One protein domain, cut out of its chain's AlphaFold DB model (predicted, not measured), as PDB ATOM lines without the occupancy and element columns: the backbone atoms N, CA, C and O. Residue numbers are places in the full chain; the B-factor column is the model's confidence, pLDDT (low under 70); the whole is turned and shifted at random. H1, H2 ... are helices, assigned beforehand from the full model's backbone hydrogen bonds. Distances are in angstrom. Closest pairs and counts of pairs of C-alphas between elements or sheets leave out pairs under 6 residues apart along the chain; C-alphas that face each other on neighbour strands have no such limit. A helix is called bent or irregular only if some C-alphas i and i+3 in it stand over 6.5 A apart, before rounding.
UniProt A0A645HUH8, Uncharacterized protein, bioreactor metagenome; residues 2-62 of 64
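What this domain is: This is residues 2 to 62 of the 64 residues of an uncharacterized protein of bioreactor metagenome (UniProt A0A645HUH8). Two helices, H2 and H3, make a V, meeting where H2 ends and H3 begins, while a long unnamed stretch, residues 6 to 27, crosses from beside H3 to the far end of H2. The small helix H1 sits off to one side and touches neither arm of the V. The printed part has 61 residues, with three named helices in the order H1, H2, H3 and no named strand; the class is all helix. It is only just compact, close to loose, with a radius of gyration of the C-alphas of 12.2 A and spans of 29 by 28 by 20 A.

How they stand to each other: Start at H1, residues 2 to 5, which is apart from H2, residues 28 to 40, and from H3, residues 44 to 60. Look next at residues 35 to 39, the part of H2 that touches H3; the closest C-alphas, those of Cys 39 and Lys 45, are 4.3 A apart. Their lines stand at a steep tilt of 53 degrees and run opposite ways. Of the O i to N i+4 pairs, 7 of 9 in H2 and 11 of 13 in H3 are within hydrogen-bond range; H1 is too short for such a pair.

Where its parts are: Find C-alpha 2 at (-7.880, 44.828, -8.669), where H1 begins; it spans 5.3 A. Find C-alpha 28 at (-17.180, 25.691, -17.533); from there H2 runs 19.8 A and is only just irregular, with C-alphas 29 and 32 6.6 A apart. H3 runs 24.2 A to C-alpha 60 at (-5.252, 26.736, 0.039); it is irregular, with C-alphas 52 and 55 7.8 A apart, and has a kink of 44 degrees near residue 52.

The domain as a whole: The C-alphas farthest apart, those of Pro 23 and Lys 62, are 34.6 A apart. The printed part has no cut. The link from H1 to H2 is long, with 22 residues, and that from H2 to H3 is tight, with 3. The mean pLDDT of the printed part is 95.9, and no printed residue is under 70.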
ATOM      1  N   LEU A   2      -9.331  44.840  -8.404       86.81
ATOM      2  CA  LEU A   2      -7.880  44.828  -8.669       86.81
ATOM      3  C   LEU A   2      -7.137  46.056  -8.122       86.81
ATOM      4  O   LEU A   2      -6.127  45.903  -7.450       86.81
ATOM      5  N   GLU A   3      -7.679  47.260  -8.321       91.31
ATOM      6  CA  GLU A   3      -7.085  48.504  -7.798       91.31
ATOM      7  C   GLU A   3      -7.041  48.572  -6.261       91.31
ATOM      8  O   GLU A   3      -6.205  49.271  -5.700       91.31
ATOM      9  N   LEU A   4      -7.933  47.846  -5.578       91.94
ATOM     10  CA  LEU A   4      -8.050  47.861  -4.116       91.94
ATOM     11  C   LEU A   4      -7.292  46.699  -3.459       91.94
ATOM     12  O   LEU A   4      -6.690  46.877  -2.407       91.94
ATOM     13  N   ALA A   5      -7.348  45.509  -4.060       88.06
ATOM     14  CA  ALA A   5      -6.822  44.266  -3.496       88.06
ATOM     15  C   ALA A   5      -5.445  43.871  -4.059       88.06
ATOM     16  O   ALA A   5      -4.771  43.020  -3.483       88.06
ATOM     17  N   GLY A   6      -5.023  44.466  -5.177       92.81
ATOM     18  CA  GLY A   6      -3.847  44.031  -5.927       92.81
ATOM     19  C   GLY A   6      -4.101  42.772  -6.765       92.81
ATOM     20  O   GLY A   6      -5.214  42.250  -6.834       92.81
ATOM     21  N   ASP A   7      -3.051  42.283  -7.424       93.12
ATOM     22  CA  ASP A   7      -3.093  41.141  -8.348       93.12
ATOM     23  C   ASP A   7      -3.011  39.772  -7.650       93.12
ATOM     24  O   ASP A   7      -3.445  38.775  -8.219       93.12
ATOM     25  N   LYS A   8      -2.494  39.712  -6.417       94.69
ATOM     26  CA  LYS A   8      -2.237  38.465  -5.659       94.69
ATOM     27  C   LYS A   8      -3.397  37.963  -4.796       94.69
ATOM     28  O   LYS A   8      -3.219  37.068  -3.976       94.69
ATOM     29  N   VAL A   9      -4.551  38.612  -4.890       94.12
ATOM     30  CA  VAL A   9      -5.708  38.354  -4.024       94.12
ATOM     31  C   VAL A   9      -6.930  37.833  -4.787       94.12
ATOM     32  O   VAL A   9      -7.526  36.866  -4.322       94.12
ATOM     33  N   PRO A  10      -7.360  38.426  -5.918       95.81
ATOM     34  CA  PRO A  10      -8.625  38.034  -6.536       95.81
ATOM     35  C   PRO A  10      -8.556  36.657  -7.210       95.81
ATOM     36  O   PRO A  10      -7.563  36.332  -7.851       95.81
ATOM     37  N   ALA A  11      -9.648  35.897  -7.128       96.69
ATOM     38  CA  ALA A  11      -9.835  34.619  -7.815       96.69
ATOM     39  C   ALA A  11     -11.228  34.553  -8.470       96.69
ATOM     40  O   ALA A  11     -12.138  35.286  -8.067       96.69
ATOM     41  N   LEU A  12     -11.393  33.698  -9.481       95.50
ATOM     42  CA  LEU A  12     -12.681  33.444 -10.125       95.50
ATOM     43  C   LEU A  12     -13.553  32.531  -9.248       95.50
ATOM     44  O   LEU A  12     -13.122  31.467  -8.818       95.50
ATOM     45  N   GLY A  13     -14.801  32.942  -9.023       94.94
ATOM     46  CA  GLY A  13     -15.844  32.124  -8.404       94.94
ATOM     47  C   GLY A  13     -17.142  32.324  -9.173       94.94
ATOM     48  O   GLY A  13     -17.817  33.330  -8.978       94.94
ATOM     49  N   SER A  14     -17.438  31.416 -10.102       93.88
ATOM     50  CA  SER A  14     -18.519  31.576 -11.085       93.88
ATOM     51  C   SER A  14     -19.923  31.366 -10.520       93.88
ATOM     52  O   SER A  14     -20.879  31.875 -11.101       93.88
ATOM     53  N   ASP A  15     -20.041  30.621  -9.417       95.38
ATOM     54  CA  ASP A  15     -21.320  30.163  -8.864       95.38
ATOM     55  C   ASP A  15     -22.186  29.437  -9.916       95.38
ATOM     56  O   ASP A  15     -23.408  29.607  -9.991       95.38
ATOM     57  N   PHE A  16     -21.532  28.641 -10.778       94.81
ATOM     58  CA  PHE A  16     -22.232  27.731 -11.685       94.81
ATOM     59  C   PHE A  16     -23.194  26.840 -10.895       94.81
ATOM     60  O   PHE A  16     -22.881  26.408  -9.788       94.81
ATOM     61  N   ASP A  17     -24.377  26.607 -11.463       93.69
ATOM     62  CA  ASP A  17     -25.504  25.892 -10.844       93.69
ATOM     63  C   ASP A  17     -26.108  26.554  -9.582       93.69
ATOM     64  O   ASP A  17     -27.161  26.117  -9.112       93.69
ATOM     65  N   GLY A  18     -25.507  27.636  -9.065       95.31
ATOM     66  CA  GLY A  18     -25.977  28.397  -7.900       95.31
ATOM     67  C   GLY A  18     -26.620  29.747  -8.237       95.31
ATOM     68  O   GLY A  18     -27.510  30.202  -7.512       95.31
ATOM     69  N   ALA A  19     -26.255  30.361  -9.369       95.12
ATOM     70  CA  ALA A  19     -26.772  31.663  -9.789       95.12
ATOM     71  C   ALA A  19     -27.031  31.779 -11.299       95.12
ATOM     72  O   ALA A  19     -26.541  31.012 -12.128       95.12
ATOM     73  N   LYS A  20     -27.797  32.812 -11.681       96.00
ATOM     74  CA  LYS A  20     -27.904  33.227 -13.084       96.00
ATOM     75  C   LYS A  20     -26.612  33.926 -13.500       96.00
ATOM     76  O   LYS A  20     -26.328  35.034 -13.048       96.00
ATOM     77  N   THR A  21     -25.890  33.308 -14.417       95.75
ATOM     78  CA  THR A  21     -24.626  33.807 -14.956       95.75
ATOM     79  C   THR A  21     -24.817  34.690 -16.200       95.75
ATOM     80  O   THR A  21     -25.872  34.650 -16.852       95.75
ATOM     81  N   PRO A  22     -23.833  35.549 -16.540       95.12
ATOM     82  CA  PRO A  22     -23.881  36.345 -17.762       95.12
ATOM     83  C   PRO A  22     -23.720  35.463 -19.020       95.12
ATOM     84  O   PRO A  22     -23.075  34.419 -18.956       95.12
ATOM     85  N   PRO A  23     -24.235  35.888 -20.193       94.38
ATOM     86  CA  PRO A  23     -24.264  35.048 -21.398       94.38
ATOM     87  C   PRO A  23     -22.902  34.573 -21.920       94.38
ATOM     88  O   PRO A  23     -22.850  33.611 -22.670       94.38
ATOM     89  N   PHE A  24     -21.810  35.251 -21.565       94.44
ATOM     90  CA  PHE A  24     -20.455  34.885 -21.990       94.44
ATOM     91  C   PHE A  24     -19.753  33.913 -21.028       94.44
ATOM     92  O   PHE A  24     -18.593  33.589 -21.253       94.44
ATOM     93  N   LEU A  25     -20.406  33.520 -19.929       96.12
ATOM     94  CA  LEU A  25     -19.849  32.659 -18.885       96.12
ATOM     95  C   LEU A  25     -20.965  31.784 -18.297       96.12
ATOM     96  O   LEU A  25     -21.276  31.885 -17.115       96.12
ATOM     97  N   GLN A  26     -21.646  30.992 -19.126       95.75
ATOM     98  CA  GLN A  26     -22.794  30.194 -18.682       95.75
ATOM     99  C   GLN A  26     -22.394  28.838 -18.107       95.75
ATOM    100  O   GLN A  26     -23.140  28.260 -17.321       95.75
ATOM    101  N   SER A  27     -21.226  28.343 -18.495       95.19
ATOM    102  CA  SER A  27     -20.715  27.026 -18.153       95.19
ATOM    103  C   SER A  27     -19.191  27.027 -18.064       95.19
ATOM    104  O   SER A  27     -18.522  27.955 -18.517       95.19
ATOM    105  N   VAL A  28     -18.633  25.927 -17.559       94.69
ATOM    106  CA  VAL A  28     -17.180  25.691 -17.533       94.69
ATOM    107  C   VAL A  28     -16.554  25.796 -18.932       94.69
ATOM    108  O   VAL A  28     -15.425  26.258 -19.069       94.69
ATOM    109  N   ALA A  29     -17.279  25.424 -19.993       95.31
ATOM    110  CA  ALA A  29     -16.771  25.529 -21.363       95.31
ATOM    111  C   ALA A  29     -16.516  26.985 -21.802       95.31
ATOM    112  O   ALA A  29     -15.692  27.225 -22.684       95.31
ATOM    113  N   ASP A  30     -17.183  27.950 -21.166       96.50
ATOM    114  CA  ASP A  30     -17.070  29.372 -21.488       96.50
ATOM    115  C   ASP A  30     -15.876  30.049 -20.787       96.50
ATOM    116  O   ASP A  30     -15.447  31.136 -21.185       96.50
ATOM    117  N   GLU A  31     -15.284  29.403 -19.773       96.69
ATOM    118  CA  GLU A  31     -14.149  29.947 -19.016       96.69
ATOM    119  C   GLU A  31     -12.929  30.223 -19.900       96.69
ATOM    120  O   GLU A  31     -12.250  31.237 -19.717       96.69
ATOM    121  N   ALA A  32     -12.684  29.375 -20.903       96.88
ATOM    122  CA  ALA A  32     -11.586  29.557 -21.850       96.88
ATOM    123  C   ALA A  32     -11.712  30.879 -22.628       96.88
ATOM    124  O   ALA A  32     -10.723  31.585 -22.823       96.88
ATOM    125  N   GLY A  33     -12.934  31.256 -23.017       97.56
ATOM    126  CA  GLY A  33     -13.192  32.517 -23.710       97.56
ATOM    127  C   GLY A  33     -12.925  33.734 -22.825       97.56
ATOM    128  O   GLY A  33     -12.333  34.718 -23.278       97.56
ATOM    129  N   LEU A  34     -13.306  33.661 -21.546       97.12
ATOM    130  CA  LEU A  34     -13.021  34.718 -20.575       97.12
ATOM    131  C   LEU A  34     -11.516  34.840 -20.293       97.12
ATOM    132  O   LEU A  34     -10.988  35.954 -20.272       97.12
ATOM    133  N   TYR A  35     -10.821  33.715 -20.119       98.12
ATOM    134  CA  TYR A  35      -9.370  33.686 -19.928       98.12
ATOM    135  C   TYR A  35      -8.640  34.345 -21.107       98.12
ATOM    136  O   TYR A  35      -7.814  35.245 -20.913       98.12
ATOM    137  N   ASP A  36      -9.000  33.969 -22.338       98.25
ATOM    138  CA  ASP A  36      -8.427  34.538 -23.559       98.25
ATOM    139  C   ASP A  36      -8.693  36.043 -23.678       98.25
ATOM    140  O   ASP A  36      -7.813  36.804 -24.098       98.25
ATOM    141  N   ALA A  37      -9.886  36.497 -23.289       97.75
ATOM    142  CA  ALA A  37     -10.232  37.914 -23.292       97.75
ATOM    143  C   ALA A  37      -9.343  38.722 -22.330       97.75
ATOM    144  O   ALA A  37      -8.844  39.785 -22.709       97.75
ATOM    145  N   ILE A  38      -9.081  38.210 -21.121       97.06
ATOM    146  CA  ILE A  38      -8.171  38.859 -20.163       97.06
ATOM    147  C   ILE A  38      -6.742  38.863 -20.709       97.06
ATOM    148  O   ILE A  38      -6.097  39.914 -20.693       97.06
ATOM    149  N   CYS A  39      -6.271  37.741 -21.263       98.31
ATOM    150  CA  CYS A  39      -4.930  37.632 -21.844       98.31
ATOM    151  C   CYS A  39      -4.666  38.661 -22.948       98.31
ATOM    152  O   CYS A  39      -3.562  39.195 -23.033       98.31
ATOM    153  N   ARG A  40      -5.669  38.938 -23.790       98.25
ATOM    154  CA  ARG A  40      -5.579  39.904 -24.900       98.25
ATOM    155  C   ARG A  40      -5.786  41.357 -24.470       98.25
ATOM    156  O   ARG A  40      -5.530  42.262 -25.261       98.25
ATOM    157  N   SER A  41      -6.275  41.587 -23.255       97.25
ATOM    158  CA  SER A  41      -6.460  42.926 -22.699       97.25
ATOM    159  C   SER A  41      -5.151  43.496 -22.135       97.25
ATOM    160  O   SER A  41      -4.134  42.809 -22.054       97.25
ATOM    161  N   SER A  42      -5.182  44.744 -21.665       96.56
ATOM    162  CA  SER A  42      -4.055  45.361 -20.950       96.56
ATOM    163  C   SER A  42      -3.707  44.679 -19.619       96.56
ATOM    164  O   SER A  42      -2.647  44.956 -19.063       96.56
ATOM    165  N   LEU A  43      -4.571  43.796 -19.107       95.50
ATOM    166  CA  LEU A  43      -4.332  43.025 -17.884       95.50
ATOM    167  C   LEU A  43      -3.313  41.894 -18.091       95.50
ATOM    168  O   LEU A  43      -2.546  41.579 -17.183       95.50
ATOM    169  N   GLY A  44      -3.285  41.316 -19.295       97.62
ATOM    170  CA  GLY A  44      -2.303  40.323 -19.712       97.62
ATOM    171  C   GLY A  44      -2.438  38.941 -19.065       97.62
ATOM    172  O   GLY A  44      -3.212  38.701 -18.135       97.62
ATOM    173  N   LYS A  45      -1.636  38.006 -19.584       98.19
ATOM    174  CA  LYS A  45      -1.656  36.588 -19.194       98.19
ATOM    175  C   LYS A  45      -1.317  36.362 -17.719       98.19
ATOM    176  O   LYS A  45      -1.976  35.568 -17.065       98.19
ATOM    177  N   THR A  46      -0.328  37.080 -17.186       97.94
ATOM    178  CA  THR A  46       0.108  36.912 -15.791       97.94
ATOM    179  C   THR A  46      -1.041  37.119 -14.809       97.94
ATOM    180  O   THR A  46      -1.156  36.382 -13.836       97.94
ATOM    181  N   LEU A  47      -1.911  38.102 -15.056       97.62
ATOM    182  CA  LEU A  47      -3.071  38.308 -14.198       97.62
ATOM    183  C   LEU A  47      -4.156  37.249 -14.433       97.62
ATOM    184  O   LEU A  47      -4.803  36.827 -13.476       97.62
ATOM    185  N   ALA A  48      -4.346  36.809 -15.679       98.06
ATOM    186  CA  ALA A  48      -5.289  35.742 -16.002       98.06
ATOM    187  C   ALA A  48      -4.938  34.439 -15.262       98.06
ATOM    188  O   ALA A  48      -5.806  33.874 -14.603       98.06
ATOM    189  N   ASP A  49      -3.668  34.022 -15.287       98.44
ATOM    190  CA  ASP A  49      -3.172  32.836 -14.567       98.44
ATOM    191  C   ASP A  49      -3.495  32.918 -13.064       98.44
ATOM    192  O   ASP A  49      -4.034  31.981 -12.468       98.44
ATOM    193  N   ARG A  50      -3.265  34.095 -12.470       98.12
ATOM    194  CA  ARG A  50      -3.542  34.344 -11.052       98.12
ATOM    195  C   ARG A  50      -5.012  34.251 -10.689       98.12
ATOM    196  O   ARG A  50      -5.350  33.606  -9.698       98.12
ATOM    197  N   ILE A  51      -5.872  34.905 -11.467       97.31
ATOM    198  CA  ILE A  51      -7.316  34.935 -11.208       97.31
ATOM    199  C   ILE A  51      -7.927  33.543 -11.388       97.31
ATOM    200  O   ILE A  51      -8.813  33.167 -10.622       97.31
ATOM    201  N   PHE A  52      -7.469  32.783 -12.383       97.62
ATOM    202  CA  PHE A  52      -8.054  31.484 -12.717       97.62
ATOM    203  C   PHE A  52      -7.521  30.338 -11.858       97.62
ATOM    204  O   PHE A  52      -8.207  29.327 -11.728       97.62
ATOM    205  N   PHE A  53      -6.330  30.464 -11.265       97.81
ATOM    206  CA  PHE A  53      -5.764  29.373 -10.477       97.81
ATOM    207  C   PHE A  53      -4.838  29.827  -9.345       97.81
ATOM    208  O   PHE A  53      -5.101  29.490  -8.187       97.81
ATOM    209  N   ASP A  54      -3.772  30.583  -9.643       98.19
ATOM    210  CA  ASP A  54      -2.642  30.690  -8.703       98.19
ATOM    211  C   ASP A  54      -3.042  31.296  -7.356       98.19
ATOM    212  O   ASP A  54      -2.615  30.798  -6.319       98.19
ATOM    213  N   ASN A  55      -3.901  32.320  -7.334       97.56
ATOM    214  CA  ASN A  55      -4.284  32.971  -6.077       97.56
ATOM    215  C   ASN A  55      -5.086  32.031  -5.161       97.56
ATOM    216  O   ASN A  55      -4.867  32.011  -3.948       97.56
ATOM    217  N   ALA A  56      -5.992  31.228  -5.729       97.31
ATOM    218  CA  ALA A  56      -6.748  30.237  -4.966       97.31
ATOM    219  C   ALA A  56      -5.830  29.104  -4.484       97.31
ATOM    220  O   ALA A  56      -5.858  28.740  -3.310       97.31
ATOM    221  N   TYR A  57      -4.967  28.597  -5.364       97.56
ATOM    222  CA  TYR A  57      -3.990  27.563  -5.030       97.56
ATOM    223  C   TYR A  57      -3.034  28.005  -3.910       97.56
ATOM    224  O   TYR A  57      -2.887  27.312  -2.904       97.56
ATOM    225  N   GLU A  58      -2.425  29.186  -4.037       97.19
ATOM    226  CA  GLU A  58      -1.552  29.780  -3.018       97.19
ATOM    227  C   GLU A  58      -2.281  30.024  -1.693       97.19
ATOM    228  O   GLU A  58      -1.659  29.950  -0.631       97.19
ATOM    229  N   PHE A  59      -3.581  30.336  -1.732       96.12
ATOM    230  CA  PHE A  59      -4.398  30.452  -0.530       96.12
ATOM    231  C   PHE A  59      -4.556  29.095   0.158       96.12
ATOM    232  O   PHE A  59      -4.198  28.991   1.329       96.12
ATOM    233  N   PHE A  60      -5.021  28.061  -0.550       96.25
ATOM    234  CA  PHE A  60      -5.252  26.736   0.039       96.25
ATOM    235  C   PHE A  60      -3.971  26.109   0.597       96.25
ATOM    236  O   PHE A  60      -3.987  25.617   1.719       96.25
ATOM    237  N   LYS A  61      -2.831  26.269  -0.087       96.94
ATOM    238  CA  LYS A  61      -1.520  25.800   0.398       96.94
ATOM    239  C   LYS A  61      -1.077  26.352   1.754       96.94
ATOM    240  O   LYS A  61      -0.143  25.817   2.340       96.94
ATOM    241  N   LYS A  62      -1.650  27.463   2.225       94.56
ATOM    242  CA  LYS A  62      -1.334  28.015   3.556       94.56
ATOM    243  C   LYS A  62      -2.032  27.258   4.685       94.56
ATOM    244  O   LYS A  62      -1.689  27.485   5.843       94.56
TER     245      LYS A  62